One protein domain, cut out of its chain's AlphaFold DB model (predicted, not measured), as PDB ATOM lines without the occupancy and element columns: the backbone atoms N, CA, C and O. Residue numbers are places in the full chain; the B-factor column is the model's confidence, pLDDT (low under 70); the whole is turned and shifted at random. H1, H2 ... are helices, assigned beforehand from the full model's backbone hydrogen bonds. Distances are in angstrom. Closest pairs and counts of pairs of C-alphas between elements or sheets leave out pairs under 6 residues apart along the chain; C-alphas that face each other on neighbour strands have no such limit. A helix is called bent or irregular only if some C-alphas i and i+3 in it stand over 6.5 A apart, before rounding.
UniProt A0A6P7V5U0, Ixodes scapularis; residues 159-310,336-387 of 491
ATOM      1  N   ARG A 159     240.914 249.359 215.748       67.94
ATOM      2  CA  ARG A 159     240.475 250.206 214.619       67.94
ATOM      3  C   ARG A 159     240.686 249.656 213.207       67.94
ATOM      4  O   ARG A 159     241.788 249.738 212.665       67.94
ATOM      5  N   THR A 160     239.582 249.302 212.557       82.56
ATOM      6  CA  THR A 160     239.440 249.560 211.118       82.56
ATOM      7  C   THR A 160     239.300 251.078 210.935       82.56
ATOM      8  O   THR A 160     238.401 251.670 211.536       82.56
ATOM      9  N   PRO A 161     240.187 251.762 210.186       86.50
ATOM     10  CA  PRO A 161     240.052 253.201 209.972       86.50
ATOM     11  C   PRO A 161     238.717 253.545 209.299       86.50
ATOM     12  O   PRO A 161     238.344 252.908 208.313       86.50
ATOM     13  N   CYS A 162     238.025 254.582 209.786       84.88
ATOM     14  CA  CYS A 162     236.661 254.924 209.356       84.88
ATOM     15  C   CYS A 162     236.524 255.232 207.855       84.88
ATOM     16  O   CYS A 162     235.438 255.105 207.293       84.88
ATOM     17  N   ASN A 163     237.619 255.608 207.186       87.75
ATOM     18  CA  ASN A 163     237.647 255.905 205.755       87.75
ATOM     19  C   ASN A 163     237.917 254.678 204.876       87.75
ATOM     20  O   ASN A 163     237.834 254.785 203.652       87.75
ATOM     21  N   LYS A 164     238.263 253.513 205.448       89.94
ATOM     22  CA  LYS A 164     238.611 252.329 204.646       89.94
ATOM     23  C   LYS A 164     237.446 251.863 203.787       89.94
ATOM     24  O   LYS A 164     237.669 251.591 202.612       89.94
ATOM     25  N   PHE A 165     236.231 251.858 204.328       89.19
ATOM     26  CA  PHE A 165     235.024 251.512 203.580       89.19
ATOM     27  C   PHE A 165     234.876 252.367 202.305       89.19
ATOM     28  O   PHE A 165     234.801 251.858 201.186       89.19
ATOM     29  N   ALA A 166     234.940 253.693 202.451       89.69
ATOM     30  CA  ALA A 166     234.847 254.629 201.332       89.69
ATOM     31  C   ALA A 166     236.047 254.547 200.368       89.69
ATOM     32  O   ALA A 166     235.902 254.717 199.150       89.69
ATOM     33  N   SER A 167     237.237 254.256 200.895       92.06
ATOM     34  CA  SER A 167     238.446 254.053 200.097       92.06
ATOM     35  C   SER A 167     238.332 252.812 199.208       92.06
ATOM     36  O   SER A 167     238.690 252.885 198.035       92.06
ATOM     37  N   VAL A 168     237.771 251.702 199.707       91.75
ATOM     38  CA  VAL A 168     237.516 250.501 198.891       91.75
ATOM     39  C   VAL A 168     236.520 250.806 197.770       91.75
ATOM     40  O   VAL A 168     236.823 250.519 196.614       91.75
ATOM     41  N   SER A 169     235.412 251.504 198.059       92.56
ATOM     42  CA  SER A 169     234.490 251.990 197.014       92.56
ATOM     43  C   SER A 169     235.223 252.805 195.944       92.56
ATOM     44  O   SER A 169     235.048 252.584 194.749       92.56
ATOM     45  N   THR A 170     236.107 253.713 196.359       96.00
ATOM     46  CA  THR A 170     236.901 254.535 195.433       96.00
ATOM     47  C   THR A 170     237.855 253.689 194.588       96.00
ATOM     48  O   THR A 170     237.957 253.912 193.382       96.00
ATOM     49  N   LYS A 171     238.515 252.685 195.178       95.75
ATOM     50  CA  LYS A 171     239.379 251.737 194.453       95.75
ATOM     51  C   LYS A 171     238.598 250.950 193.401       95.75
ATOM     52  O   LYS A 171     239.097 250.778 192.291       95.75
ATOM     53  N   THR A 172     237.368 250.534 193.702       93.94
ATOM     54  CA  THR A 172     236.488 249.853 192.739       93.94
ATOM     55  C   THR A 172     236.215 250.719 191.505       93.94
ATOM     56  O   THR A 172     236.301 250.225 190.382       93.94
ATOM     57  N   PHE A 173     235.958 252.019 191.682       96.62
ATOM     58  CA  PHE A 173     235.797 252.959 190.563       96.62
ATOM     59  C   PHE A 173     237.121 253.239 189.839       96.62
ATOM     60  O   PHE A 173     237.155 253.274 188.607       96.62
ATOM     61  N   ALA A 174     238.222 253.376 190.581       96.38
ATOM     62  CA  ALA A 174     239.548 253.627 190.022       96.38
ATOM     63  C   ALA A 174     240.046 252.476 189.130       96.38
ATOM     64  O   ALA A 174     240.683 252.746 188.113       96.38
ATOM     65  N   LYS A 175     239.696 251.217 189.450       92.69
ATOM     66  CA  LYS A 175     239.951 250.043 188.589       92.69
ATOM     67  C   LYS A 175     239.309 250.179 187.198       92.69
ATOM     68  O   LYS A 175     239.779 249.555 186.254       92.69
ATOM     69  N   VAL A 176     238.238 250.969 187.063       93.56
ATOM     70  CA  VAL A 176     237.557 251.218 185.781       93.56
ATOM     71  C   VAL A 176     238.079 252.484 185.100       93.56
ATOM     72  O   VAL A 176     238.366 252.455 183.905       93.56
ATOM     73  N   SER A 177     238.172 253.610 185.817       96.06
ATOM     74  CA  SER A 177     238.705 254.864 185.266       96.06
ATOM     75  C   SER A 177     239.073 255.876 186.357       96.06
ATOM     76  O   SER A 177     238.229 256.281 187.159       96.06
ATOM     77  N   GLY A 178     240.308 256.387 186.315       96.81
ATOM     78  CA  GLY A 178     240.735 257.518 187.149       96.81
ATOM     79  C   GLY A 178     239.965 258.813 186.851       96.81
ATOM     80  O   GLY A 178     239.585 259.527 187.776       96.81
ATOM     81  N   ARG A 179     239.620 259.069 185.579       96.56
ATOM     82  CA  ARG A 179     238.806 260.238 185.184       96.56
ATOM     83  C   ARG A 179     237.399 260.185 185.776       96.56
ATOM     84  O   ARG A 179     236.861 261.212 186.172       96.56
ATOM     85  N   CYS A 180     236.821 258.989 185.876       97.56
ATOM     86  CA  CYS A 180     235.527 258.783 186.525       97.56
ATOM     87  C   CYS A 180     235.576 259.184 188.010       97.56
ATOM     88  O   CYS A 180     234.710 259.922 188.478       97.56
ATOM     89  N   VAL A 181     236.625 258.770 188.729       97.81
ATOM     90  CA  VAL A 181     236.861 259.151 190.132       97.81
ATOM     91  C   VAL A 181     237.008 260.668 190.287       97.81
ATOM     92  O   VAL A 181     236.397 261.266 191.175       97.81
ATOM     93  N   GLU A 182     237.774 261.315 189.408       96.88
ATOM     94  CA  GLU A 182     237.943 262.774 189.409       96.88
ATOM     95  C   GLU A 182     236.632 263.517 189.125       96.88
ATOM     96  O   GLU A 182     236.322 264.501 189.801       96.88
ATOM     97  N   ALA A 183     235.832 263.029 188.173       97.88
ATOM     98  CA  ALA A 183     234.527 263.594 187.847       97.88
ATOM     99  C   ALA A 183     233.552 263.507 189.032       97.88
ATOM    100  O   ALA A 183     232.886 264.495 189.343       97.88
ATOM    101  N   ILE A 184     233.509 262.367 189.734       97.44
ATOM    102  CA  ILE A 184     232.683 262.182 190.940       97.44
ATOM    103  C   ILE A 184     233.142 263.126 192.060       97.44
ATOM    104  O   ILE A 184     232.316 263.801 192.678       97.44
ATOM    105  N   ARG A 185     234.457 263.262 192.277       96.31
ATOM    106  CA  ARG A 185     235.000 264.206 193.265       96.31
ATOM    107  C   ARG A 185     234.627 265.654 192.923       96.31
ATOM    108  O   ARG A 185     234.165 266.395 193.792       96.31
ATOM    109  N   LYS A 186     234.772 266.057 191.653       96.38
ATOM    110  CA  LYS A 186     234.370 267.393 191.171       96.38
ATOM    111  C   LYS A 186     232.870 267.619 191.362       96.38
ATOM    112  O   LYS A 186     232.473 268.697 191.798       96.38
ATOM    113  N   PHE A 187     232.048 266.606 191.094       96.00
ATOM    114  CA  PHE A 187     230.595 266.669 191.234       96.00
ATOM    115  C   PHE A 187     230.162 267.060 192.653       96.00
ATOM    116  O   PHE A 187     229.349 267.970 192.803       96.00
ATOM    117  N   PHE A 188     230.756 266.476 193.698       93.31
ATOM    118  CA  PHE A 188     230.451 266.869 195.079       93.31
ATOM    119  C   PHE A 188     230.780 268.342 195.376       93.31
ATOM    120  O   PHE A 188     230.019 269.019 196.073       93.31
ATOM    121  N   GLY A 189     231.869 268.865 194.803       93.19
ATOM    122  CA  GLY A 189     232.209 270.289 194.872       93.19
ATOM    123  C   GLY A 189     231.196 271.179 194.142       93.19
ATOM    124  O   GLY A 189     230.762 272.195 194.690       93.19
ATOM    125  N   VAL A 190     230.768 270.773 192.943       94.62
ATOM    126  CA  VAL A 190     229.752 271.481 192.144       94.62
ATOM    127  C   VAL A 190     228.409 271.521 192.865       94.62
ATOM    128  O   VAL A 190     227.798 272.588 192.938       94.62
ATOM    129  N   MET A 191     227.971 270.408 193.460       91.12
ATOM    130  CA  MET A 191     226.724 270.399 194.220       91.12
ATOM    131  C   MET A 191     226.778 271.375 195.402       91.12
ATOM    132  O   MET A 191     225.847 272.152 195.585       91.12
ATOM    133  N   LYS A 192     227.881 271.396 196.167       91.19
ATOM    134  CA  LYS A 192     228.051 272.346 197.279       91.19
ATOM    135  C   LYS A 192     227.996 273.798 196.792       91.19
ATOM    136  O   LYS A 192     227.322 274.622 197.400       91.19
ATOM    137  N   LYS A 193     228.691 274.102 195.691       92.62
ATOM    138  CA  LYS A 193     228.720 275.437 195.076       92.62
ATOM    139  C   LYS A 193     227.324 275.885 194.637       92.62
ATOM    140  O   LYS A 193     226.932 277.011 194.924       92.62
ATOM    141  N   MET A 194     226.574 275.028 193.950       91.88
ATOM    142  CA  MET A 194     225.250 275.385 193.435       91.88
ATOM    143  C   MET A 194     224.187 275.456 194.535       91.88
ATOM    144  O   MET A 194     223.344 276.346 194.493       91.88
ATOM    145  N   ALA A 195     224.256 274.600 195.555       89.19
ATOM    146  CA  ALA A 195     223.317 274.637 196.677       89.19
ATOM    147  C   ALA A 195     223.435 275.907 197.544       89.19
ATOM    148  O   ALA A 195     222.550 276.172 198.349       89.19
ATOM    149  N   ALA A 196     224.492 276.711 197.378       89.88
ATOM    150  CA  ALA A 196     224.687 277.953 198.125       89.88
ATOM    151  C   ALA A 196     223.744 279.099 197.706       89.88
ATOM    152  O   ALA A 196     223.664 280.102 198.410       89.88
ATOM    153  N   THR A 197     223.048 278.986 196.569       90.69
ATOM    154  CA  THR A 197     222.094 280.003 196.097       90.69
ATOM    155  C   THR A 197     220.790 279.355 195.649       90.69
ATOM    156  O   THR A 197     220.791 278.227 195.162       90.69
ATOM    157  N   GLU A 198     219.670 280.075 195.741       89.06
ATOM    158  CA  GLU A 198     218.370 279.563 195.279       89.06
ATOM    159  C   GLU A 198     218.380 279.213 193.786       89.06
ATOM    160  O   GLU A 198     217.834 278.190 193.372       89.06
ATOM    161  N   GLN A 199     219.036 280.037 192.963       91.31
ATOM    162  CA  GLN A 199     219.139 279.796 191.525       91.31
ATOM    163  C   GLN A 199     219.998 278.562 191.213       91.31
ATOM    164  O   GLN A 199     219.654 277.765 190.335       91.31
ATOM    165  N   GLY A 200     221.099 278.370 191.943       91.75
ATOM    166  CA  GLY A 200     221.926 277.175 191.811       91.75
ATOM    167  C   GLY A 200     221.206 275.915 192.303       91.75
ATOM    168  O   GLY A 200     221.272 274.885 191.638       91.75
ATOM    169  N   ALA A 201     220.435 275.997 193.387       89.69
ATOM    170  CA  ALA A 201     219.619 274.888 193.875       89.69
ATOM    171  C   ALA A 201     218.533 274.473 192.862       89.69
ATOM    172  O   ALA A 201     218.382 273.285 192.575       89.69
ATOM    173  N   LYS A 202     217.854 275.440 192.223       90.06
ATOM    174  CA  LYS A 202     216.943 275.181 191.088       90.06
ATOM    175  C   LYS A 202     217.665 274.515 189.915       90.06
ATOM    176  O   LYS A 202     217.137 273.587 189.310       90.06
ATOM    177  N   THR A 203     218.889 274.948 189.624       92.06
ATOM    178  CA  THR A 203     219.719 274.339 188.574       92.06
ATOM    179  C   THR A 203     220.058 272.884 188.908       92.06
ATOM    180  O   THR A 203     219.888 272.012 188.059       92.06
ATOM    181  N   LEU A 204     220.466 272.586 190.149       90.12
ATOM    182  CA  LEU A 204     220.702 271.211 190.607       90.12
ATOM    183  C   LEU A 204     219.450 270.350 190.476       90.12
ATOM    184  O   LEU A 204     219.532 269.241 189.955       90.12
ATOM    185  N   GLN A 205     218.300 270.868 190.915       87.44
ATOM    186  CA  GLN A 205     217.022 270.173 190.804       87.44
ATOM    187  C   GLN A 205     216.735 269.778 189.351       87.44
ATOM    188  O   GLN A 205     216.407 268.625 189.086       87.44
ATOM    189  N   GLN A 206     216.901 270.716 188.415       89.62
ATOM    190  CA  GLN A 206     216.643 270.498 186.992       89.62
ATOM    191  C   GLN A 206     217.617 269.492 186.368       89.62
ATOM    192  O   GLN A 206     217.180 268.542 185.726       89.62
ATOM    193  N   GLN A 207     218.928 269.668 186.563       91.69
ATOM    194  CA  GLN A 207     219.935 268.831 185.892       91.69
ATOM    195  C   GLN A 207     220.041 267.419 186.485       91.69
ATOM    196  O   GLN A 207     220.402 266.479 185.782       91.69
ATOM    197  N   LEU A 208     219.723 267.259 187.773       87.44
ATOM    198  CA  LEU A 208     219.665 265.957 188.446       87.44
ATOM    199  C   LEU A 208     218.248 265.374 188.468       87.44
ATOM    200  O   LEU A 208     218.030 264.357 189.127       87.44
ATOM    201  N   HIS A 209     217.307 266.025 187.776       85.38
ATOM    202  CA  HIS A 209     215.914 265.613 187.629       85.38
ATOM    203  C   HIS A 209     215.242 265.255 188.963       85.38
ATOM    204  O   HIS A 209     214.589 264.229 189.067       85.38
ATOM    205  N   GLN A 210     215.422 266.054 190.016       78.00
ATOM    206  CA  GLN A 210     214.835 265.763 191.331       78.00
ATOM    207  C   GLN A 210     213.318 266.028 191.340       78.00
ATOM    208  O   GLN A 210     212.895 267.109 190.926       78.00
ATOM    209  N   CYS A 211     212.502 265.097 191.867       73.75
ATOM    210  CA  CYS A 211     211.044 265.311 191.986       73.75
ATOM    211  C   CYS A 211     210.703 266.518 192.876       73.75
ATOM    212  O   CYS A 211     209.746 267.240 192.608       73.75
ATOM    213  N   HIS A 212     211.480 266.740 193.940       75.19
ATOM    214  CA  HIS A 212     211.230 267.797 194.918       75.19
ATOM    215  C   HIS A 212     212.258 268.926 194.796       75.19
ATOM    216  O   HIS A 212     213.403 268.665 194.407       75.19
ATOM    217  N   PRO A 213     211.881 270.169 195.149       74.75
ATOM    218  CA  PRO A 213     212.822 271.275 195.249       74.75
ATOM    219  C   PRO A 213     214.035 270.903 196.096       74.75
ATOM    220  O   PRO A 213     213.901 270.393 197.210       74.75
ATOM    221  N   VAL A 214     215.229 271.165 195.564       75.31
ATOM    222  CA  VAL A 214     216.460 271.032 196.341       75.31
ATOM    223  C   VAL A 214     216.494 272.197 197.322       75.31
ATOM    224  O   VAL A 214     216.743 273.335 196.936       75.31
ATOM    225  N   ASP A 215     216.210 271.920 198.592       71.62
ATOM    226  CA  ASP A 215     216.362 272.903 199.659       71.62
ATOM    227  C   ASP A 215     217.855 273.072 199.979       71.62
ATOM    228  O   ASP A 215     218.542 272.111 200.339       71.62
ATOM    229  N   ALA A 216     218.356 274.304 199.872       66.19
ATOM    230  CA  ALA A 216     219.720 274.668 200.244       66.19
ATOM    231  C   ALA A 216     220.060 274.255 201.692       66.19
ATOM    232  O   ALA A 216     221.194 273.862 201.973       66.19
ATOM    233  N   LYS A 217     219.072 274.264 202.599       68.62
ATOM    234  CA  LYS A 217     219.217 273.811 203.992       68.62
ATOM    235  C   LYS A 217     219.288 272.285 204.124       68.62
ATOM    236  O   LYS A 217     219.863 271.793 205.091       68.62
ATOM    237  N   LYS A 218     218.773 271.534 203.141       67.00
ATOM    238  CA  LYS A 218     218.815 270.059 203.068       67.00
ATOM    239  C   LYS A 218     219.856 269.526 202.073       67.00
ATOM    240  O   LYS A 218     219.825 268.356 201.693       67.00
ATOM    241  N   PHE A 219     220.826 270.352 201.671       75.19
ATOM    242  CA  PHE A 219     221.929 269.948 200.788       75.19
ATOM    243  C   PHE A 219     222.667 268.688 201.276       75.19
ATOM    244  O   PHE A 219     223.054 267.844 200.465       75.19
ATOM    245  N   LEU A 220     222.845 268.551 202.596       75.25
ATOM    246  CA  LEU A 220     223.517 267.397 203.199       75.25
ATOM    247  C   LEU A 220     222.818 266.084 202.824       75.25
ATOM    248  O   LEU A 220     223.490 265.138 202.432       75.25
ATOM    249  N   ASP A 221     221.485 266.052 202.836       71.69
ATOM    250  CA  ASP A 221     220.720 264.838 202.534       71.69
ATOM    251  C   ASP A 221     220.857 264.440 201.061       71.69
ATOM    252  O   ASP A 221     221.002 263.262 200.733       71.69
ATOM    253  N   LEU A 222     220.851 265.421 200.150       76.19
ATOM    254  CA  LEU A 222     221.070 265.176 198.723       76.19
ATOM    255  C   LEU A 222     222.459 264.580 198.474       76.19
ATOM    256  O   LEU A 222     222.614 263.614 197.726       76.19
ATOM    257  N   ARG A 223     223.470 265.143 199.132       81.00
ATOM    258  CA  ARG A 223     224.856 264.692 199.050       81.00
ATOM    259  C   ARG A 223     225.034 263.270 199.595       81.00
ATOM    260  O   ARG A 223     225.726 262.477 198.951       81.00
ATOM    261  N   GLU A 224     224.389 262.921 200.710       76.12
ATOM    262  CA  GLU A 224     224.402 261.545 201.230       76.12
ATOM    263  C   GLU A 224     223.763 260.560 200.249       76.12
ATOM    264  O   GLU A 224     224.347 259.518 199.957       76.12
ATOM    265  N   LYS A 225     222.614 260.912 199.653       76.69
ATOM    266  CA  LYS A 225     221.916 260.050 198.680       76.69
ATOM    267  C   LYS A 225     222.815 259.670 197.500       76.69
ATOM    268  O   LYS A 225     222.905 258.495 197.147       76.69
ATOM    269  N   PHE A 226     223.527 260.638 196.920       84.44
ATOM    270  CA  PHE A 226     224.478 260.363 195.837       84.44
ATOM    271  C   PHE A 226     225.663 259.516 196.286       84.44
ATOM    272  O   PHE A 226     226.090 258.617 195.562       84.44
ATOM    273  N   SER A 227     226.186 259.785 197.479       85.44
ATOM    274  CA  SER A 227     227.288 259.006 198.037       85.44
ATOM    275  C   SER A 227     226.866 257.545 198.222       85.44
ATOM    276  O   SER A 227     227.604 256.629 197.852       85.44
ATOM    277  N   GLY A 228     225.621 257.331 198.654       78.25
ATOM    278  CA  GLY A 228     225.012 256.019 198.729       78.25
ATOM    279  C   GLY A 228     224.951 255.300 197.377       78.25
ATOM    280  O   GLY A 228     225.406 254.160 197.269       78.25
ATOM    281  N   ILE A 229     224.491 255.967 196.314       83.88
ATOM    282  CA  ILE A 229     224.434 255.370 194.967       83.88
ATOM    283  C   ILE A 229     225.792 254.808 194.534       83.88
ATOM    284  O   ILE A 229     225.862 253.684 194.031       83.88
ATOM    285  N   TYR A 230     226.876 255.559 194.739       89.94
ATOM    286  CA  TYR A 230     228.207 255.093 194.355       89.94
ATOM    287  C   TYR A 230     228.686 253.919 195.214       89.94
ATOM    288  O   TYR A 230     229.266 252.983 194.663       89.94
ATOM    289  N   ILE A 231     228.413 253.917 196.526       86.19
ATOM    290  CA  ILE A 231     228.694 252.741 197.364       86.19
ATOM    291  C   ILE A 231     227.914 251.537 196.846       86.19
ATOM    292  O   ILE A 231     228.513 250.498 196.620       86.19
ATOM    293  N   GLN A 232     226.606 251.659 196.606       81.38
ATOM    294  CA  GLN A 232     225.789 250.530 196.149       81.38
ATOM    295  C   GLN A 232     226.255 249.992 194.804       81.38
ATOM    296  O   GLN A 232     226.263 248.780 194.597       81.38
ATOM    297  N   ALA A 233     226.679 250.874 193.898       87.06
ATOM    298  CA  ALA A 233     227.273 250.460 192.640       87.06
ATOM    299  C   ALA A 233     228.546 249.624 192.861       87.06
ATOM    300  O   ALA A 233     228.726 248.633 192.156       87.06
ATOM    301  N   ALA A 234     229.385 249.976 193.844       89.69
ATOM    302  CA  ALA A 234     230.560 249.190 194.229       89.69
ATOM    303  C   ALA A 234     230.181 247.871 194.936       89.69
ATOM    304  O   ALA A 234     230.611 246.802 194.507       89.69
ATOM    305  N   THR A 235     229.314 247.920 195.949       85.88
ATOM    306  CA  THR A 235     228.822 246.758 196.710       85.88
ATOM    307  C   THR A 235     228.151 245.728 195.802       85.88
ATOM    308  O   THR A 235     228.362 244.532 195.962       85.88
ATOM    309  N   ARG A 236     227.381 246.178 194.803       85.50
ATOM    310  CA  ARG A 236     226.681 245.323 193.831       85.50
ATOM    311  C   ARG A 236     227.363 245.294 192.467       85.50
ATOM    312  O   ARG A 236     226.682 245.129 191.449       85.50
ATOM    313  N   ASN A 237     228.688 245.450 192.423       87.31
ATOM    314  CA  ASN A 237     229.474 245.492 191.187       87.31
ATOM    315  C   ASN A 237     229.587 244.128 190.467       87.31
ATOM    316  O   ASN A 237     230.613 243.821 189.866       87.31
ATOM    317  N   TYR A 238     228.545 243.299 190.518       79.75
ATOM    318  CA  TYR A 238     228.485 242.021 189.819       79.75
ATOM    319  C   TYR A 238     228.467 242.241 188.295       79.75
ATOM    320  O   TYR A 238     227.805 243.174 187.815       79.75
ATOM    321  N   PRO A 239     229.138 241.388 187.505       69.31
ATOM    322  CA  PRO A 239     228.976 241.379 186.056       69.31
ATOM    323  C   PRO A 239     227.543 240.944 185.703       69.31
ATOM    324  O   PRO A 239     227.119 239.850 186.067       69.31
ATOM    325  N   ARG A 240     226.770 241.791 185.001       61.38
ATOM    326  CA  ARG A 240     225.385 241.474 184.596       61.38
ATOM    327  C   ARG A 240     225.273 241.161 183.101       61.38
ATOM    328  O   ARG A 240     225.828 241.876 182.267       61.38
ATOM    329  N   GLY A 241     224.463 240.146 182.782       51.28
ATOM    330  CA  GLY A 241     224.036 239.800 181.422       51.28
ATOM    331  C   GLY A 241     225.135 239.243 180.506       51.28
ATOM    332  O   GLY A 241     226.289 239.097 180.902       51.28
ATOM    333  N   ILE A 242     224.765 238.975 179.248       46.28
ATOM    334  CA  ILE A 242     225.650 238.417 178.202       46.28
ATOM    335  C   ILE A 242     226.851 239.344 177.924       46.28
ATOM    336  O   ILE A 242     227.956 238.871 177.671       46.28
ATOM    337  N   ASN A 243     226.667 240.664 178.070       51.06
ATOM    338  CA  ASN A 243     227.707 241.677 177.848       51.06
ATOM    339  C   ASN A 243     228.584 241.971 179.087       51.06
ATOM    340  O   ASN A 243     229.478 242.813 179.005       51.06
ATOM    341  N   ARG A 244     228.343 241.310 180.235       63.03
ATOM    342  CA  ARG A 244     229.108 241.445 181.498       63.03
ATOM    343  C   ARG A 244     229.342 242.895 181.967       63.03
ATOM    344  O   ARG A 244     230.382 243.208 182.558       63.03
ATOM    345  N   THR A 245     228.393 243.799 181.727       72.88
ATOM    346  CA  THR A 245     228.506 245.195 182.179       72.88
ATOM    347  C   THR A 245     228.109 245.292 183.649       72.88
ATOM    348  O   THR A 245     227.046 244.816 184.047       72.88
ATOM    349  N   SER A 246     228.961 245.900 184.473       85.94
ATOM    350  CA  SER A 246     228.710 246.105 185.902       85.94
ATOM    351  C   SER A 246     228.209 247.533 186.186       85.94
ATOM    352  O   SER A 246     228.462 248.432 185.378       85.94
ATOM    353  N   PRO A 247     227.525 247.791 187.320       88.62
ATOM    354  CA  PRO A 247     227.074 249.135 187.698       88.62
ATOM    355  C   PRO A 247     228.158 250.214 187.618       88.62
ATOM    356  O   PRO A 247     227.918 251.287 187.065       88.62
ATOM    357  N   VAL A 248     229.369 249.920 188.098       92.50
ATOM    358  CA  VAL A 248     230.490 250.872 188.067       92.50
ATOM    359  C   VAL A 248     230.951 251.144 186.635       92.50
ATOM    360  O   VAL A 248     231.161 252.302 186.276       92.50
ATOM    361  N   LYS A 249     231.033 250.112 185.780       92.12
ATOM    362  CA  LYS A 249     231.344 250.288 184.349       92.12
ATOM    363  C   LYS A 249     230.301 251.159 183.648       92.12
ATOM    364  O   LYS A 249     230.680 252.048 182.889       92.12
ATOM    365  N   THR A 250     229.018 250.956 183.944       91.56
ATOM    366  CA  THR A 250     227.920 251.769 183.400       91.56
ATOM    367  C   THR A 250     228.011 253.226 183.838       91.56
ATOM    368  O   THR A 250     227.861 254.116 183.012       91.56
ATOM    369  N   ILE A 251     228.274 253.504 185.118       93.81
ATOM    370  CA  ILE A 251     228.432 254.889 185.587       93.81
ATOM    371  C   ILE A 251     229.638 255.530 184.893       93.81
ATOM    372  O   ILE A 251     229.534 256.609 184.306       93.81
ATOM    373  N   CYS A 252     230.781 254.845 184.906       96.06
ATOM    374  CA  CYS A 252     232.016 255.403 184.380       96.06
ATOM    375  C   CYS A 252     232.029 255.560 182.856       96.06
ATOM    376  O   CYS A 252     232.757 256.423 182.373       96.06
ATOM    377  N   SER A 253     231.199 254.845 182.087       95.50
ATOM    378  CA  SER A 253     231.099 255.088 180.639       95.50
ATOM    379  C   SER A 253     230.609 256.501 180.302       95.50
ATOM    380  O   SER A 253     230.949 257.022 179.245       95.50
ATOM    381  N   PHE A 254     229.858 257.152 181.200       96.50
ATOM    382  CA  PHE A 254     229.428 258.549 181.035       96.50
ATOM    383  C   PHE A 254     230.427 259.567 181.602       96.50
ATOM    384  O   PHE A 254     230.395 260.737 181.211       96.50
ATOM    385  N   LEU A 255     231.308 259.128 182.507       97.19
ATOM    386  CA  LEU A 255     232.223 259.987 183.265       97.19
ATOM    387  C   LEU A 255     233.685 259.902 182.816       97.19
ATOM    388  O   LEU A 255     234.510 260.695 183.258       97.19
ATOM    389  N   ASN A 256     234.027 258.974 181.920       95.44
ATOM    390  CA  ASN A 256     235.391 258.771 181.432       95.44
ATOM    391  C   ASN A 256     235.816 259.806 180.368       95.44
ATOM    392  O   ASN A 256     236.315 259.458 179.298       95.44
ATOM    393  N   ARG A 257     235.592 261.095 180.636       94.38
ATOM    394  CA  ARG A 257     235.884 262.213 179.728       94.38
ATOM    395  C   ARG A 257     236.079 263.514 180.505       94.38
ATOM    396  O   ARG A 257     235.784 263.583 181.692       94.38
ATOM    397  N   THR A 258     236.576 264.540 179.828       94.19
ATOM    398  CA  THR A 258     236.624 265.905 180.363       94.19
ATOM    399  C   THR A 258     235.283 266.608 180.154       94.19
ATOM    400  O   THR A 258     234.559 266.296 179.207       94.19
ATOM    401  N   PHE A 259     234.972 267.563 181.029       96.56
ATOM    402  CA  PHE A 259     233.733 268.344 181.004       96.56
ATOM    403  C   PHE A 259     234.055 269.824 180.837       96.56
ATOM    404  O   PHE A 259     234.931 270.338 181.537       96.56
ATOM    405  N   SER A 260     233.342 270.478 179.929       93.12
ATOM    406  CA  SER A 260     233.544 271.875 179.538       93.12
ATOM    407  C   SER A 260     233.040 272.837 180.614       93.12
ATOM    408  O   SER A 260     233.652 273.873 180.858       93.12
ATOM    409  N   ASP A 261     231.960 272.462 181.304       95.94
ATOM    410  CA  ASP A 261     231.360 273.234 182.388       95.94
ATOM    411  C   ASP A 261     230.710 272.337 183.465       95.94
ATOM    412  O   ASP A 261     230.729 271.103 183.399       95.94
ATOM    413  N   ASP A 262     230.182 272.977 184.512       96.44
ATOM    414  CA  ASP A 262     229.541 272.305 185.646       96.44
ATOM    415  C   ASP A 262     228.182 271.671 185.267       96.44
ATOM    416  O   ASP A 262     227.786 270.675 185.872       96.44
ATOM    417  N   ILE A 263     227.472 272.203 184.263       96.44
ATOM    418  CA  ILE A 263     226.164 271.694 183.812       96.44
ATOM    419  C   ILE A 263     226.343 270.386 183.045       96.44
ATOM    420  O   ILE A 263     225.638 269.410 183.305       96.44
ATOM    421  N   GLU A 264     227.328 270.337 182.151       97.25
ATOM    422  CA  GLU A 264     227.676 269.144 181.391       97.25
ATOM    423  C   GLU A 264     228.046 267.977 182.321       97.25
ATOM    424  O   GLU A 264     227.638 266.831 182.091       97.25
ATOM    425  N   LEU A 265     228.771 268.271 183.408       97.69
ATOM    426  CA  LEU A 265     229.085 267.294 184.448       97.69
ATOM    427  C   LEU A 265     227.813 266.774 185.131       97.69
ATOM    428  O   LEU A 265     227.642 265.561 185.230       97.69
ATOM    429  N   LEU A 266     226.904 267.652 185.571       95.56
ATOM    430  CA  LEU A 266     225.659 267.242 186.238       95.56
ATOM    431  C   LEU A 266     224.797 266.338 185.350       95.56
ATOM    432  O   LEU A 266     224.314 265.301 185.805       95.56
ATOM    433  N   GLN A 267     224.665 266.681 184.068       94.75
ATOM    434  CA  GLN A 267     223.922 265.875 183.098       94.75
ATOM    435  C   GLN A 267     224.550 264.494 182.894       94.75
ATOM    436  O   GLN A 267     223.841 263.491 182.778       94.75
ATOM    437  N   ALA A 268     225.882 264.414 182.833       96.31
ATOM    438  CA  ALA A 268     226.585 263.144 182.694       96.31
ATOM    439  C   ALA A 268     226.487 262.282 183.958       96.31
ATOM    440  O   ALA A 268     226.272 261.075 183.845       96.31
ATOM    441  N   ILE A 269     226.568 262.899 185.142       95.12
ATOM    442  CA  ILE A 269     226.341 262.232 186.428       95.12
ATOM    443  C   ILE A 269     224.947 261.616 186.442       95.12
ATOM    444  O   ILE A 269     224.832 260.408 186.629       95.12
ATOM    445  N   TYR A 270     223.905 262.402 186.145       91.56
ATOM    446  CA  TYR A 270     222.534 261.900 186.071       91.56
ATOM    447  C   TYR A 270     222.402 260.720 185.099       91.56
ATOM    448  O   TYR A 270     221.863 259.676 185.463       91.56
ATOM    449  N   LYS A 271     222.957 260.829 183.882       91.25
ATOM    450  CA  LYS A 271     222.944 259.732 182.897       91.25
ATOM    451  C   LYS A 271     223.620 258.460 183.414       91.25
ATOM    452  O   LYS A 271     223.122 257.375 183.120       91.25
ATOM    453  N   GLY A 272     224.711 258.592 184.168       90.25
ATOM    454  CA  GLY A 272     225.415 257.464 184.774       90.25
ATOM    455  C   GLY A 272     224.631 256.817 185.914       90.25
ATOM    456  O   GLY A 272     224.559 255.591 185.989       90.25
ATOM    457  N   VAL A 273     224.007 257.622 186.778       87.38
ATOM    458  CA  VAL A 273     223.328 257.109 187.975       87.38
ATOM    459  C   VAL A 273     221.864 256.735 187.762       87.38
ATOM    460  O   VAL A 273     221.356 255.936 188.537       87.38
ATOM    461  N   LYS A 274     221.177 257.229 186.720       83.00
ATOM    462  CA  LYS A 274     219.728 257.002 186.527       83.00
ATOM    463  C   LYS A 274     219.321 255.527 186.558       83.00
ATOM    464  O   LYS A 274     218.265 255.202 187.072       83.00
ATOM    465  N   GLY A 275     220.167 254.624 186.047       74.00
ATOM    466  CA  GLY A 275     219.902 253.179 186.054       74.00
ATOM    467  C   GLY A 275     220.078 252.516 187.426       74.00
ATOM    468  O   GLY A 275     219.707 251.360 187.594       74.00
ATOM    469  N   GLN A 276     220.659 253.232 188.390       69.56
ATOM    470  CA  GLN A 276     220.760 252.832 189.795       69.56
ATOM    471  C   GLN A 276     219.628 253.425 190.645       69.56
ATOM    472  O   GLN A 276     219.553 253.141 191.838       69.56
ATOM    473  N   ILE A 277     218.762 254.253 190.050       69.25
ATOM    474  CA  ILE A 277     217.720 254.982 190.761       69.25
ATOM    475  C   ILE A 277     216.339 254.465 190.332       69.25
ATOM    476  O   ILE A 277     216.099 254.245 189.146       69.25
ATOM    477  N   LYS A 278     215.420 254.262 191.283       56.94
ATOM    478  CA  LYS A 278     214.014 253.970 190.993       56.94
ATOM    479  C   LYS A 278     213.285 255.285 190.676       56.94
ATOM    480  O   LYS A 278     213.317 256.192 191.509       56.94
ATOM    481  N   PRO A 279     212.638 255.419 189.509       55.69
ATOM    482  CA  PRO A 279     211.753 256.547 189.252       55.69
ATOM    483  C   PRO A 279     210.491 256.376 190.103       55.69
ATOM    484  O   PRO A 279     209.788 255.384 189.953       55.69
ATOM    485  N   ASN A 280     210.227 257.316 191.011       57.50
ATOM    486  CA  ASN A 280     208.996 257.323 191.801       57.50
ATOM    487  C   ASN A 280     208.518 258.759 192.066       57.50
ATOM    488  O   ASN A 280     208.527 259.236 193.199       57.50
ATOM    489  N   CYS A 281     208.186 259.493 191.000       57.97
ATOM    490  CA  CYS A 281     207.343 260.679 191.143       57.97
ATOM    491  C   CYS A 281     205.901 260.261 190.820       57.97
ATOM    492  O   CYS A 281     205.659 259.635 189.784       57.97
ATOM    493  N   SER A 282     204.939 260.633 191.661       51.44
ATOM    494  CA  SER A 282     203.520 260.491 191.346       51.44
ATOM    495  C   SER A 282     203.198 261.272 190.056       51.44
ATOM    496  O   SER A 282     203.325 262.493 189.997       51.44
ATOM    497  N   SER A 283     202.793 260.536 189.012       44.19
ATOM    498  CA  SER A 283     202.450 260.950 187.634       44.19
ATOM    499  C   SER A 283     203.600 261.160 186.620       44.19
ATOM    500  O   SER A 283     204.473 262.005 186.781       44.19
ATOM    501  N   ASN A 284     203.542 260.375 185.532       42.94
ATOM    502  CA  ASN A 284     203.965 260.603 184.133       42.94
ATOM    503  C   ASN A 284     205.193 261.488 183.777       42.94
ATOM    504  O   ASN A 284     205.270 261.993 182.656       42.94
ATOM    505  N   GLN A 285     206.176 261.670 184.663       44.47
ATOM    506  CA  GLN A 285     207.358 262.508 184.418       44.47
ATOM    507  C   GLN A 285     208.676 261.717 184.416       44.47
ATOM    508  O   GLN A 285     208.849 260.750 185.147       44.47
ATOM    509  N   THR A 286     209.650 262.197 183.635       49.47
ATOM    510  CA  THR A 286     211.057 261.737 183.567       49.47
ATOM    511  C   THR A 286     211.910 262.164 184.776       49.47
ATOM    512  O   THR A 286     213.141 262.111 184.717       49.47
ATOM    513  N   ASN A 287     211.258 262.607 185.853       52.12
ATOM    514  CA  ASN A 287     211.875 263.054 187.095       52.12
ATOM    515  C   ASN A 287     212.102 261.874 188.052       52.12
ATOM    516  O   ASN A 287     211.546 260.787 187.901       52.12
ATOM    517  N   VAL A 288     212.973 262.083 189.030       53.12
ATOM    518  CA  VAL A 288     213.578 261.044 189.848       53.12
ATOM    519  C   VAL A 288     213.493 261.411 191.323       53.12
ATOM    520  O   VAL A 288     213.969 262.461 191.763       53.12
ATOM    521  N   ASN A 289     212.900 260.509 192.109       50.44
ATOM    522  CA  ASN A 289     212.888 260.605 193.559       50.44
ATOM    523  C   ASN A 289     214.100 259.835 194.078       50.44
ATOM    524  O   ASN A 289     214.056 258.615 194.230       50.44
ATOM    525  N   LEU A 290     215.194 260.541 194.372       51.16
ATOM    526  CA  LEU A 290     216.347 259.919 195.034       51.16
ATOM    527  C   LEU A 290     216.002 259.355 196.427       51.16
ATOM    528  O   LEU A 290     216.814 258.639 197.005       51.16
ATOM    529  N   GLY A 291     214.829 259.678 196.988       38.78
ATOM    530  CA  GLY A 291     214.301 259.041 198.194       38.78
ATOM    531  C   GLY A 291     213.902 257.574 197.994       38.78
ATOM    532  O   GLY A 291     214.054 256.789 198.925       38.78
ATOM    533  N   ALA A 292     213.484 257.182 196.782       35.06
ATOM    534  CA  ALA A 292     212.882 255.872 196.507       35.06
ATOM    535  C   ALA A 292     213.858 254.819 195.947       35.06
ATOM    536  O   ALA A 292     213.549 253.624 195.914       35.06
ATOM    537  N   SER A 293     215.069 255.199 195.526       34.47
ATOM    538  CA  SER A 293     216.089 254.213 195.146       34.47
ATOM    539  C   SER A 293     216.763 253.607 196.370       34.47
ATOM    540  O   SER A 293     217.869 254.002 196.734       34.47
ATOM    541  N   TYR A 294     216.064 252.666 197.013       39.06
ATOM    542  CA  TYR A 294     216.568 251.802 198.087       39.06
ATOM    543  C   TYR A 294     217.401 252.560 199.151       39.06
ATOM    544  O   TYR A 294     218.565 252.243 199.390       39.06
ATOM    545  N   GLN A 295     216.816 253.595 199.773       42.56
ATOM    546  CA  GLN A 295     217.272 254.160 201.057       42.56
ATOM    547  C   GLN A 295     218.762 254.581 201.135       42.56
ATOM    548  O   GLN A 295     219.411 254.341 202.146       42.56
ATOM    549  N   GLY A 296     219.357 255.194 200.103       39.22
ATOM    550  CA  GLY A 296     220.696 255.823 200.180       39.22
ATOM    551  C   GLY A 296     221.794 254.979 200.859       39.22
ATOM    552  O   GLY A 296     222.552 255.499 201.661       39.22
ATOM    553  N   THR A 297     221.827 253.663 200.633       45.34
ATOM    554  CA  THR A 297     222.765 252.695 201.260       45.34
ATOM    555  C   THR A 297     222.668 252.588 202.783       45.34
ATOM    556  O   THR A 297     223.679 252.447 203.450       45.34
ATOM    557  N   TRP A 298     221.463 252.670 203.345       48.81
ATOM    558  CA  TRP A 298     221.196 252.856 204.785       48.81
ATOM    559  C   TRP A 298     221.517 254.287 205.272       48.81
ATOM    560  O   TRP A 298     221.884 254.516 206.418       48.81
ATOM    561  N   ARG A 299     221.355 255.247 204.344       49.81
ATOM    562  CA  ARG A 299     221.654 256.701 204.368       49.81
ATOM    563  C   ARG A 299     223.140 257.119 204.445       49.81
ATOM    564  O   ARG A 299     223.433 258.287 204.652       49.81
ATOM    565  N   PHE A 300     224.039 256.203 204.066       40.38
ATOM    566  CA  PHE A 300     225.520 256.226 204.091       40.38
ATOM    567  C   PHE A 300     226.153 255.491 205.293       40.38
ATOM    568  O   PHE A 300     227.353 255.606 205.498       40.38
ATOM    569  N   LEU A 301     225.386 254.620 205.980       49.50
ATOM    570  CA  LEU A 301     225.810 253.632 207.006       49.50
ATOM    571  C   LEU A 301     225.737 254.073 208.485       49.50
ATOM    572  O   LEU A 301     226.649 253.802 209.262       49.50
ATOM    573  N   GLY A 302     224.636 254.712 208.891       43.69
ATOM    574  CA  GLY A 302     224.318 254.974 210.308       43.69
ATOM    575  C   GLY A 302     224.186 256.449 210.676       43.69
ATOM    576  O   GLY A 302     223.560 256.764 211.681       43.69
ATOM    577  N   ARG A 303     224.662 257.363 209.825       44.53
ATOM    578  CA  ARG A 303     224.276 258.768 209.939       44.53
ATOM    579  C   ARG A 303     222.965 258.981 209.229       44.53
ATOM    580  O   ARG A 303     222.883 258.772 208.020       44.53
ATOM    581  N   TRP A 304     221.991 259.446 210.000       38.06
ATOM    582  CA  TRP A 304     220.704 259.916 209.545       38.06
ATOM    583  C   TRP A 304     219.746 258.809 209.163       38.06
ATOM    584  O   TRP A 304     219.481 258.595 207.997       38.06
ATOM    585  N   SER A 305     219.019 258.281 210.136       35.59
ATOM    586  CA  SER A 305     217.637 257.845 209.909       35.59
ATOM    587  C   SER A 305     216.651 259.046 209.934       35.59
ATOM    588  O   SER A 305     215.474 258.897 210.250       35.59
ATOM    589  N   ARG A 306     217.170 260.236 209.578       40.69
ATOM    590  CA  ARG A 306     216.698 261.628 209.770       40.69
ATOM    591  C   ARG A 306     215.258 262.004 209.513       40.69
ATOM    592  O   ARG A 306     214.814 263.008 210.037       40.69
ATOM    593  N   ASP A 307     214.604 261.302 208.613       31.94
ATOM    594  CA  ASP A 307     213.244 261.615 208.210       31.94
ATOM    595  C   ASP A 307     212.590 260.254 208.241       31.94
ATOM    596  O   ASP A 307     213.040 259.350 207.520       31.94
ATOM    597  N   GLY A 308     211.620 260.103 209.139       33.56
ATOM    598  CA  GLY A 308     210.752 258.948 209.177       33.56
ATOM    599  C   GLY A 308     210.255 258.608 207.778       33.56
ATOM    600  O   GLY A 308     210.252 259.425 206.852       33.56
ATOM    601  N   TYR A 309     209.879 257.355 207.626       35.44
ATOM    602  CA  TYR A 309     209.053 256.929 206.520       35.44
ATOM    603  C   TYR A 309     207.704 257.664 206.627       35.44
ATOM    604  O   TYR A 309     206.768 257.148 207.217       35.44
ATOM    605  N   ASP A 310     207.641 258.890 206.114       30.94
ATOM    606  CA  ASP A 310     206.411 259.649 205.887       30.94
ATOM    607  C   ASP A 310     206.204 259.784 204.370       30.94
ATOM    608  O   ASP A 310     206.025 260.881 203.842       30.94
ATOM    609  N   GLY A 336     209.802 249.464 205.134       46.81
ATOM    610  CA  GLY A 336     210.286 250.257 206.267       46.81
ATOM    611  C   GLY A 336     210.521 249.482 207.574       46.81
ATOM    612  O   GLY A 336     211.265 249.961 208.425       46.81
ATOM    613  N   VAL A 337     209.955 248.285 207.756       50.50
ATOM    614  CA  VAL A 337     210.017 247.540 209.035       50.50
ATOM    615  C   VAL A 337     211.442 247.052 209.357       50.50
ATOM    616  O   VAL A 337     211.954 247.314 210.448       50.50
ATOM    617  N   GLY A 338     212.150 246.462 208.385       61.97
ATOM    618  CA  GLY A 338     213.543 246.016 208.570       61.97
ATOM    619  C   GLY A 338     214.526 247.159 208.863       61.97
ATOM    620  O   GLY A 338     215.463 247.005 209.643       61.97
ATOM    621  N   LEU A 339     214.259 248.355 208.327       68.44
ATOM    622  CA  LEU A 339     215.050 249.559 208.597       68.44
ATOM    623  C   LEU A 339     215.045 249.969 210.069       68.44
ATOM    624  O   LEU A 339     216.067 250.407 210.601       68.44
ATOM    625  N   HIS A 340     213.874 249.906 210.707       77.62
ATOM    626  CA  HIS A 340     213.736 250.299 212.102       77.62
ATOM    627  C   HIS A 340     214.519 249.350 213.004       77.62
ATOM    628  O   HIS A 340     215.252 249.828 213.870       77.62
ATOM    629  N   SER A 341     214.411 248.043 212.755       86.62
ATOM    630  CA  SER A 341     215.162 247.003 213.460       86.62
ATOM    631  C   SER A 341     216.672 247.189 213.304       86.62
ATOM    632  O   SER A 341     217.393 247.232 214.302       86.62
ATOM    633  N   TRP A 342     217.155 247.428 212.082       86.56
ATOM    634  CA  TRP A 342     218.581 247.659 211.858       86.56
ATOM    635  C   TRP A 342     219.083 248.931 212.552       86.56
ATOM    636  O   TRP A 342     220.131 248.921 213.197       86.56
ATOM    637  N   GLY A 343     218.300 250.016 212.513       83.56
ATOM    638  CA  GLY A 343     218.613 251.252 213.238       83.56
ATOM    639  C   GLY A 343     218.732 251.048 214.753       83.56
ATOM    640  O   GLY A 343     219.634 251.606 215.374       83.56
ATOM    641  N   ILE A 344     217.884 250.198 215.341       88.19
ATOM    642  CA  ILE A 344     217.980 249.816 216.759       88.19
ATOM    643  C   ILE A 344     219.296 249.084 217.033       88.19
ATOM    644  O   ILE A 344     219.978 249.410 218.003       88.19
ATOM    645  N   GLN A 345     219.693 248.141 216.174       90.75
ATOM    646  CA  GLN A 345     220.957 247.417 216.340       90.75
ATOM    647  C   GLN A 345     222.178 248.333 216.209       90.75
ATOM    648  O   GLN A 345     223.083 248.237 217.039       90.75
ATOM    649  N   LEU A 346     222.194 249.249 215.233       87.19
ATOM    650  CA  LEU A 346     223.253 250.258 215.080       87.19
ATOM    651  C   LEU A 346     223.350 251.181 216.308       87.19
ATOM    652  O   LEU A 346     224.450 251.543 216.722       87.19
ATOM    653  N   CYS A 347     222.208 251.514 216.917       87.94
ATOM    654  CA  CYS A 347     222.120 252.333 218.127       87.94
ATOM    655  C   CYS A 347     222.353 251.570 219.440       87.94
ATOM    656  O   CYS A 347     222.261 252.170 220.512       87.94
ATOM    657  N   ASN A 348     222.643 250.270 219.373       89.81
ATOM    658  CA  ASN A 348     222.857 249.416 220.537       89.81
ATOM    659  C   ASN A 348     224.244 248.759 220.504       89.81
ATOM    660  O   ASN A 348     225.085 249.048 221.349       89.81
ATOM    661  N   GLU A 349     224.501 247.899 219.516       90.00
ATOM    662  CA  GLU A 349     225.651 246.983 219.507       90.00
ATOM    663  C   GLU A 349     226.416 246.941 218.175       90.00
ATOM    664  O   GLU A 349     227.628 246.714 218.168       90.00
ATOM    665  N   MET A 350     225.764 247.225 217.045       89.12
ATOM    666  CA  MET A 350     226.401 247.298 215.724       89.12
ATOM    667  C   MET A 350     226.935 248.710 215.460       89.12
ATOM    668  O   MET A 350     226.672 249.305 214.421       89.12
ATOM    669  N   VAL A 351     227.659 249.282 216.425       85.50
ATOM    670  CA  VAL A 351     228.049 250.700 216.381       85.50
ATOM    671  C   VAL A 351     229.198 250.926 215.392       85.50
ATOM    672  O   VAL A 351     230.386 250.918 215.738       85.50
ATOM    673  N   TRP A 352     228.844 251.111 214.126       81.69
ATOM    674  CA  TRP A 352     229.782 251.292 213.022       81.69
ATOM    675  C   TRP A 352     230.054 252.768 212.741       81.69
ATOM    676  O   TRP A 352     229.158 253.603 212.759       81.69
ATOM    677  N   HIS A 353     231.319 253.090 212.470       76.88
ATOM    678  CA  HIS A 353     231.781 254.470 212.348       76.88
ATOM    679  C   HIS A 353     232.460 254.682 210.999       76.88
ATOM    680  O   HIS A 353     233.583 254.223 210.773       76.88
ATOM    681  N   PHE A 354     231.798 255.430 210.122       81.88
ATOM    682  CA  PHE A 354     232.298 255.742 208.787       81.88
ATOM    683  C   PHE A 354     232.659 257.219 208.663       81.88
ATOM    684  O   PHE A 354     232.069 258.095 209.303       81.88
ATOM    685  N   CYS A 355     233.665 257.490 207.837       84.69
ATOM    686  CA  CYS A 355     234.077 258.840 207.495       84.69
ATOM    687  C   CYS A 355     234.588 258.894 206.054       84.69
ATOM    688  O   CYS A 355     234.998 257.887 205.475       84.69
ATOM    689  N   THR A 356     234.594 260.090 205.486       89.19
ATOM    690  CA  THR A 356     235.168 260.389 204.169       89.19
ATOM    691  C   THR A 356     235.982 261.666 204.272       89.19
ATOM    692  O   THR A 356     235.735 262.481 205.156       89.19
ATOM    693  N   ASN A 357     236.973 261.850 203.403       88.75
ATOM    694  CA  ASN A 357     237.818 263.048 203.440       88.75
ATOM    695  C   ASN A 357     238.073 263.674 202.062       88.75
ATOM    696  O   ASN A 357     238.772 264.684 201.973       88.75
ATOM    697  N   GLY A 358     237.576 263.067 200.978       90.44
ATOM    698  CA  GLY A 358     237.779 263.539 199.606       90.44
ATOM    699  C   GLY A 358     239.227 263.524 199.103       90.44
ATOM    700  O   GLY A 358     239.485 263.952 197.977       90.44
ATOM    701  N   LYS A 359     240.171 263.015 199.906       90.06
ATOM    702  CA  LYS A 359     241.591 262.833 199.569       90.06
ATOM    703  C   LYS A 359     241.889 261.365 199.269       90.06
ATOM    704  O   LYS A 359     242.324 261.033 198.174       90.06
ATOM    705  N   THR A 360     241.615 260.484 200.232       90.62
ATOM    706  CA  THR A 360     241.794 259.021 200.125       90.62
ATOM    707  C   THR A 360     240.596 258.309 199.498       90.62
ATOM    708  O   THR A 360     240.626 257.097 199.281       90.62
ATOM    709  N   ASP A 361     239.537 259.068 199.245       94.25
ATOM    710  CA  ASP A 361     238.286 258.624 198.660       94.25
ATOM    711  C   ASP A 361     237.760 259.681 197.664       94.25
ATOM    712  O   ASP A 361     238.311 260.781 197.536       94.25
ATOM    713  N   MET A 362     236.753 259.308 196.875       95.56
ATOM    714  CA  MET A 362     236.135 260.163 195.852       95.56
ATOM    715  C   MET A 362     234.949 260.987 196.367       95.56
ATOM    716  O   MET A 362     234.306 261.683 195.581       95.56
ATOM    717  N   PHE A 363     234.630 260.877 197.656       92.75
ATOM    718  CA  PHE A 363     233.476 261.529 198.256       92.75
ATOM    719  C   PHE A 363     233.843 262.925 198.769       92.75
ATOM    720  O   PHE A 363     234.937 263.444 198.552       92.75
ATOM    721  N   TYR A 364     232.884 263.576 199.408       87.38
ATOM    722  CA  TYR A 364     233.078 264.857 200.071       87.38
ATOM    723  C   TYR A 364     233.708 264.652 201.467       87.38
ATOM    724  O   TYR A 364     233.739 263.538 201.980       87.38
ATOM    725  N   ASP A 365     234.191 265.717 202.107       89.56
ATOM    726  CA  ASP A 365     234.731 265.638 203.473       89.56
ATOM    727  C   ASP A 365     233.612 265.493 204.525       89.56
ATOM    728  O   ASP A 365     232.752 266.371 204.655       89.56
ATOM    729  N   SER A 366     233.616 264.364 205.240       85.19
ATOM    730  CA  SER A 366     232.648 263.962 206.269       85.19
ATOM    731  C   SER A 366     233.391 263.351 207.463       85.19
ATOM    732  O   SER A 366     233.555 262.125 207.546       85.19
ATOM    733  N   PRO A 367     233.894 264.177 208.396       83.69
ATOM    734  CA  PRO A 367     234.579 263.677 209.578       83.69
ATOM    735  C   PRO A 367     233.612 262.959 210.524       83.69
ATOM    736  O   PRO A 367     232.392 263.150 210.482       83.69
ATOM    737  N   LEU A 368     234.164 262.120 211.402       77.75
ATOM    738  CA  LEU A 368     233.395 261.406 212.419       77.75
ATOM    739  C   LEU A 368     232.716 262.377 213.404       77.75
ATOM    740  O   LEU A 368     233.392 263.279 213.894       77.75
ATOM    741  N   ASN A 369     231.428 262.186 213.718       77.38
ATOM    742  CA  ASN A 369     230.733 262.955 214.760       77.38
ATOM    743  C   ASN A 369     229.885 262.061 215.676       77.38
ATOM    744  O   ASN A 369     228.668 261.987 215.546       77.38
ATOM    745  N   LEU A 370     230.553 261.422 216.634       77.25
ATOM    746  CA  LEU A 370     229.921 260.474 217.549       77.25
ATOM    747  C   LEU A 370     228.913 261.129 218.512       77.25
ATOM    748  O   LEU A 370     227.986 260.473 218.970       77.25
ATOM    749  N   THR A 371     229.077 262.418 218.821       83.38
ATOM    750  CA  THR A 371     228.161 263.141 219.717       83.38
ATOM    751  C   THR A 371     226.764 263.251 219.112       83.38
ATOM    752  O   THR A 371     225.775 263.025 219.808       83.38
ATOM    753  N   ASP A 372     226.687 263.566 217.818       79.44
ATOM    754  CA  ASP A 372     225.411 263.645 217.106       79.44
ATOM    755  C   ASP A 372     224.783 262.254 216.960       79.44
ATOM    756  O   ASP A 372     223.585 262.110 217.195       79.44
ATOM    757  N   ASP A 373     225.594 261.231 216.663       76.25
ATOM    758  CA  ASP A 373     225.126 259.845 216.531       76.25
ATOM    759  C   ASP A 373     224.487 259.345 217.847       76.25
ATOM    760  O   ASP A 373     223.390 258.784 217.845       76.25
ATOM    761  N   ILE A 374     225.122 259.610 218.999       84.38
ATOM    762  CA  ILE A 374     224.572 259.262 220.323       84.38
ATOM    763  C   ILE A 374     223.255 259.998 220.579       84.38
ATOM    764  O   ILE A 374     222.287 259.388 221.038       84.38
ATOM    765  N   LYS A 375     223.211 261.302 220.288       86.31
ATOM    766  CA  LYS A 375     222.012 262.115 220.488       86.31
ATOM    767  C   LYS A 375     220.842 261.600 219.641       86.31
ATOM    768  O   LYS A 375     219.742 261.464 220.167       86.31
ATOM    769  N   GLU A 376     221.077 261.257 218.374       78.62
ATOM    770  CA  GLU A 376     220.043 260.703 217.487       78.62
ATOM    771  C   GLU A 376     219.512 259.361 218.019       78.62
ATOM    772  O   GLU A 376     218.298 259.150 218.076       78.62
ATOM    773  N   CYS A 377     220.395 258.468 218.472       85.38
ATOM    774  CA  CYS A 377     219.988 257.190 219.059       85.38
ATOM    775  C   CYS A 377     219.126 257.360 220.320       85.38
ATOM    776  O   CYS A 377     218.142 256.633 220.503       85.38
ATOM    777  N   GLN A 378     219.444 258.351 221.158       89.12
ATOM    778  CA  GLN A 378     218.653 258.679 222.343       89.12
ATOM    779  C   GLN A 378     217.288 259.263 221.970       89.12
ATOM    780  O   GLN A 378     216.277 258.832 222.518       89.12
ATOM    781  N   GLU A 379     217.237 260.199 221.021       86.50
ATOM    782  CA  GLU A 379     215.987 260.835 220.587       86.50
ATOM    783  C   GLU A 379     215.043 259.844 219.893       86.50
ATOM    784  O   GLU A 379     213.838 259.866 220.143       86.50
ATOM    785  N   LYS A 380     215.574 258.958 219.042       81.38
ATOM    786  CA  LYS A 380     214.751 258.063 218.220       81.38
ATOM    787  C   LYS A 380     214.379 256.756 218.909       81.38
ATOM    788  O   LYS A 380     213.258 256.274 218.749       81.38
ATOM    789  N   TYR A 381     215.322 256.158 219.627       85.38
ATOM    790  CA  TYR A 381     215.158 254.818 220.189       85.38
ATOM    791  C   TYR A 381     215.255 254.798 221.716       85.38
ATOM    792  O   TYR A 381     214.947 253.775 222.321       85.38
ATOM    793  N   GLY A 382     215.652 255.903 222.358       89.56
ATOM    794  CA  GLY A 382     215.927 255.917 223.795       89.56
ATOM    795  C   GLY A 382     217.144 255.068 224.170       89.56
ATOM    796  O   GLY A 382     217.233 254.600 225.304       89.56
ATOM    797  N   LEU A 383     218.057 254.833 223.220       89.50
ATOM    798  CA  LEU A 383     219.228 253.973 223.385       89.50
ATOM    799  C   LEU A 383     220.511 254.800 223.379       89.50
ATOM    800  O   LEU A 383     220.614 255.815 222.696       89.50
ATOM    801  N   THR A 384     221.503 254.341 224.137       91.19
ATOM    802  CA  THR A 384     222.868 254.872 224.077       91.19
ATOM    803  C   THR A 384     223.763 253.792 223.468       91.19
ATOM    804  O   THR A 384     223.848 252.717 224.065       91.19
ATOM    805  N   PRO A 385     224.415 254.046 222.318       88.62
ATOM    806  CA  PRO A 385     225.248 253.049 221.650       88.62
ATOM    807  C   PRO A 385     226.404 252.562 222.529       88.62
ATOM    808  O   PRO A 385     227.181 253.373 223.039       88.62
ATOM    809  N   ASP A 386     226.572 251.244 222.649       88.75
ATOM    810  CA  ASP A 386     227.735 250.642 223.300       88.75
ATOM    811  C   ASP A 386     228.771 250.225 222.249       88.75
ATOM    812  O   ASP A 386     228.701 249.164 221.624       88.75
ATOM    813  N   VAL A 387     229.781 251.078 222.079       86.31
ATOM    814  CA  VAL A 387     230.856 250.892 221.093       86.31
ATOM    815  C   VAL A 387     231.748 249.673 221.357       86.31
ATOM    816  O   VAL A 387     232.491 249.265 220.464       86.31
TER     817      VAL A 387
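Overview. This is residues 159 to 310 and 336 to 387 of the 491 residues of a protein of Ixodes scapularis (UniProt A0A6P7V5U0). A cluster of mostly crossed helices, H1 to H6, makes the larger body, with short H7 packed on H4; H8 and H9 form a loose, small pair at the far end of the long axis, apart from the helices of the cluster. Residues 347 to 369, with no named element, run from H8 back toward the cluster and out again to H9. The printed part has 204 residues with nine named helices, H1 to H9 in chain order, and no named strand; the class is all helix. It is compact, with a radius of gyration of the C-alphas of 17.1 A and spans of 49 by 36 by 34 A.

Along the chain. H1, residues 164 to 174, begins at C-alpha 164 (238.611, 252.329, 204.646). H2, residues 178 to 195, is 26.2 A long, and H3 is residues 198 to 207. H4, residues 216 to 235, is the longest helix, 29.6 A from C-alpha (219.720, 274.668, 200.244) to C-alpha (228.822, 246.758, 196.710). H5 is residues 247 to 255; H6, residues 262 to 276, is 21.8 A long. H7 is residues 294 to 297, H8 residues 337 to 346. H9, residues 370 to 381, is 16.0 A long and ends at C-alpha 381 (215.158, 254.818, 220.189). H4, H6 and H7 are irregular: C-alphas 217 and 220 are 7.8 A apart, 272 and 275 7.1 A, 294 and 297 7.0 A.

Arrangement. H2 and H4 are the hubs, touching five helices each. They touch each other with residues 188 to 195 of H2 and 216 to 223 of H4 alone, at a shallow tilt of 18 degrees, opposite ways; the closest C-alphas, of Ala 195 and Ala 216, are 5.1 A apart. H1 touches H4, with the C-alphas of Ser 169 and Ala 234 closest at 5.6 A. H2 and H3 are a hairpin, closest at the C-alphas of Met 194 and Gly 200, 4.1 A. H5 and H6 are another, closest at those of Ile 251 and Gly 272, 4.0 A. H7 touches H4, closest at the C-alphas of Gly 228 and Gly 296, 4.6 A. H8 and H9 are close but not clearly touching, with the C-alphas of Ile 344 and Tyr 381 6.7 A apart. Every O i to N i+4 pair is within hydrogen-bond range in H1, H3, H8 and H9; the counts are 13 of 14 in H2, 14 of 16 in H4, 3 of 5 in H5 and 9 of 11 in H6, and H7 is too short for such a pair.

Size, cuts and confidence. The C-alphas farthest apart are those of Ser 260 and Gly 382, 50.2 A. Residues 311 to 335 are not printed; C-alphas 310 and 336 are 10.2 A apart across the cut. The links H4 to H5, H6 to H7 and H8 to H9 are long. The mean pLDDT of the printed part is 79.1, and 49 residues are under 70, among them 276 to 310.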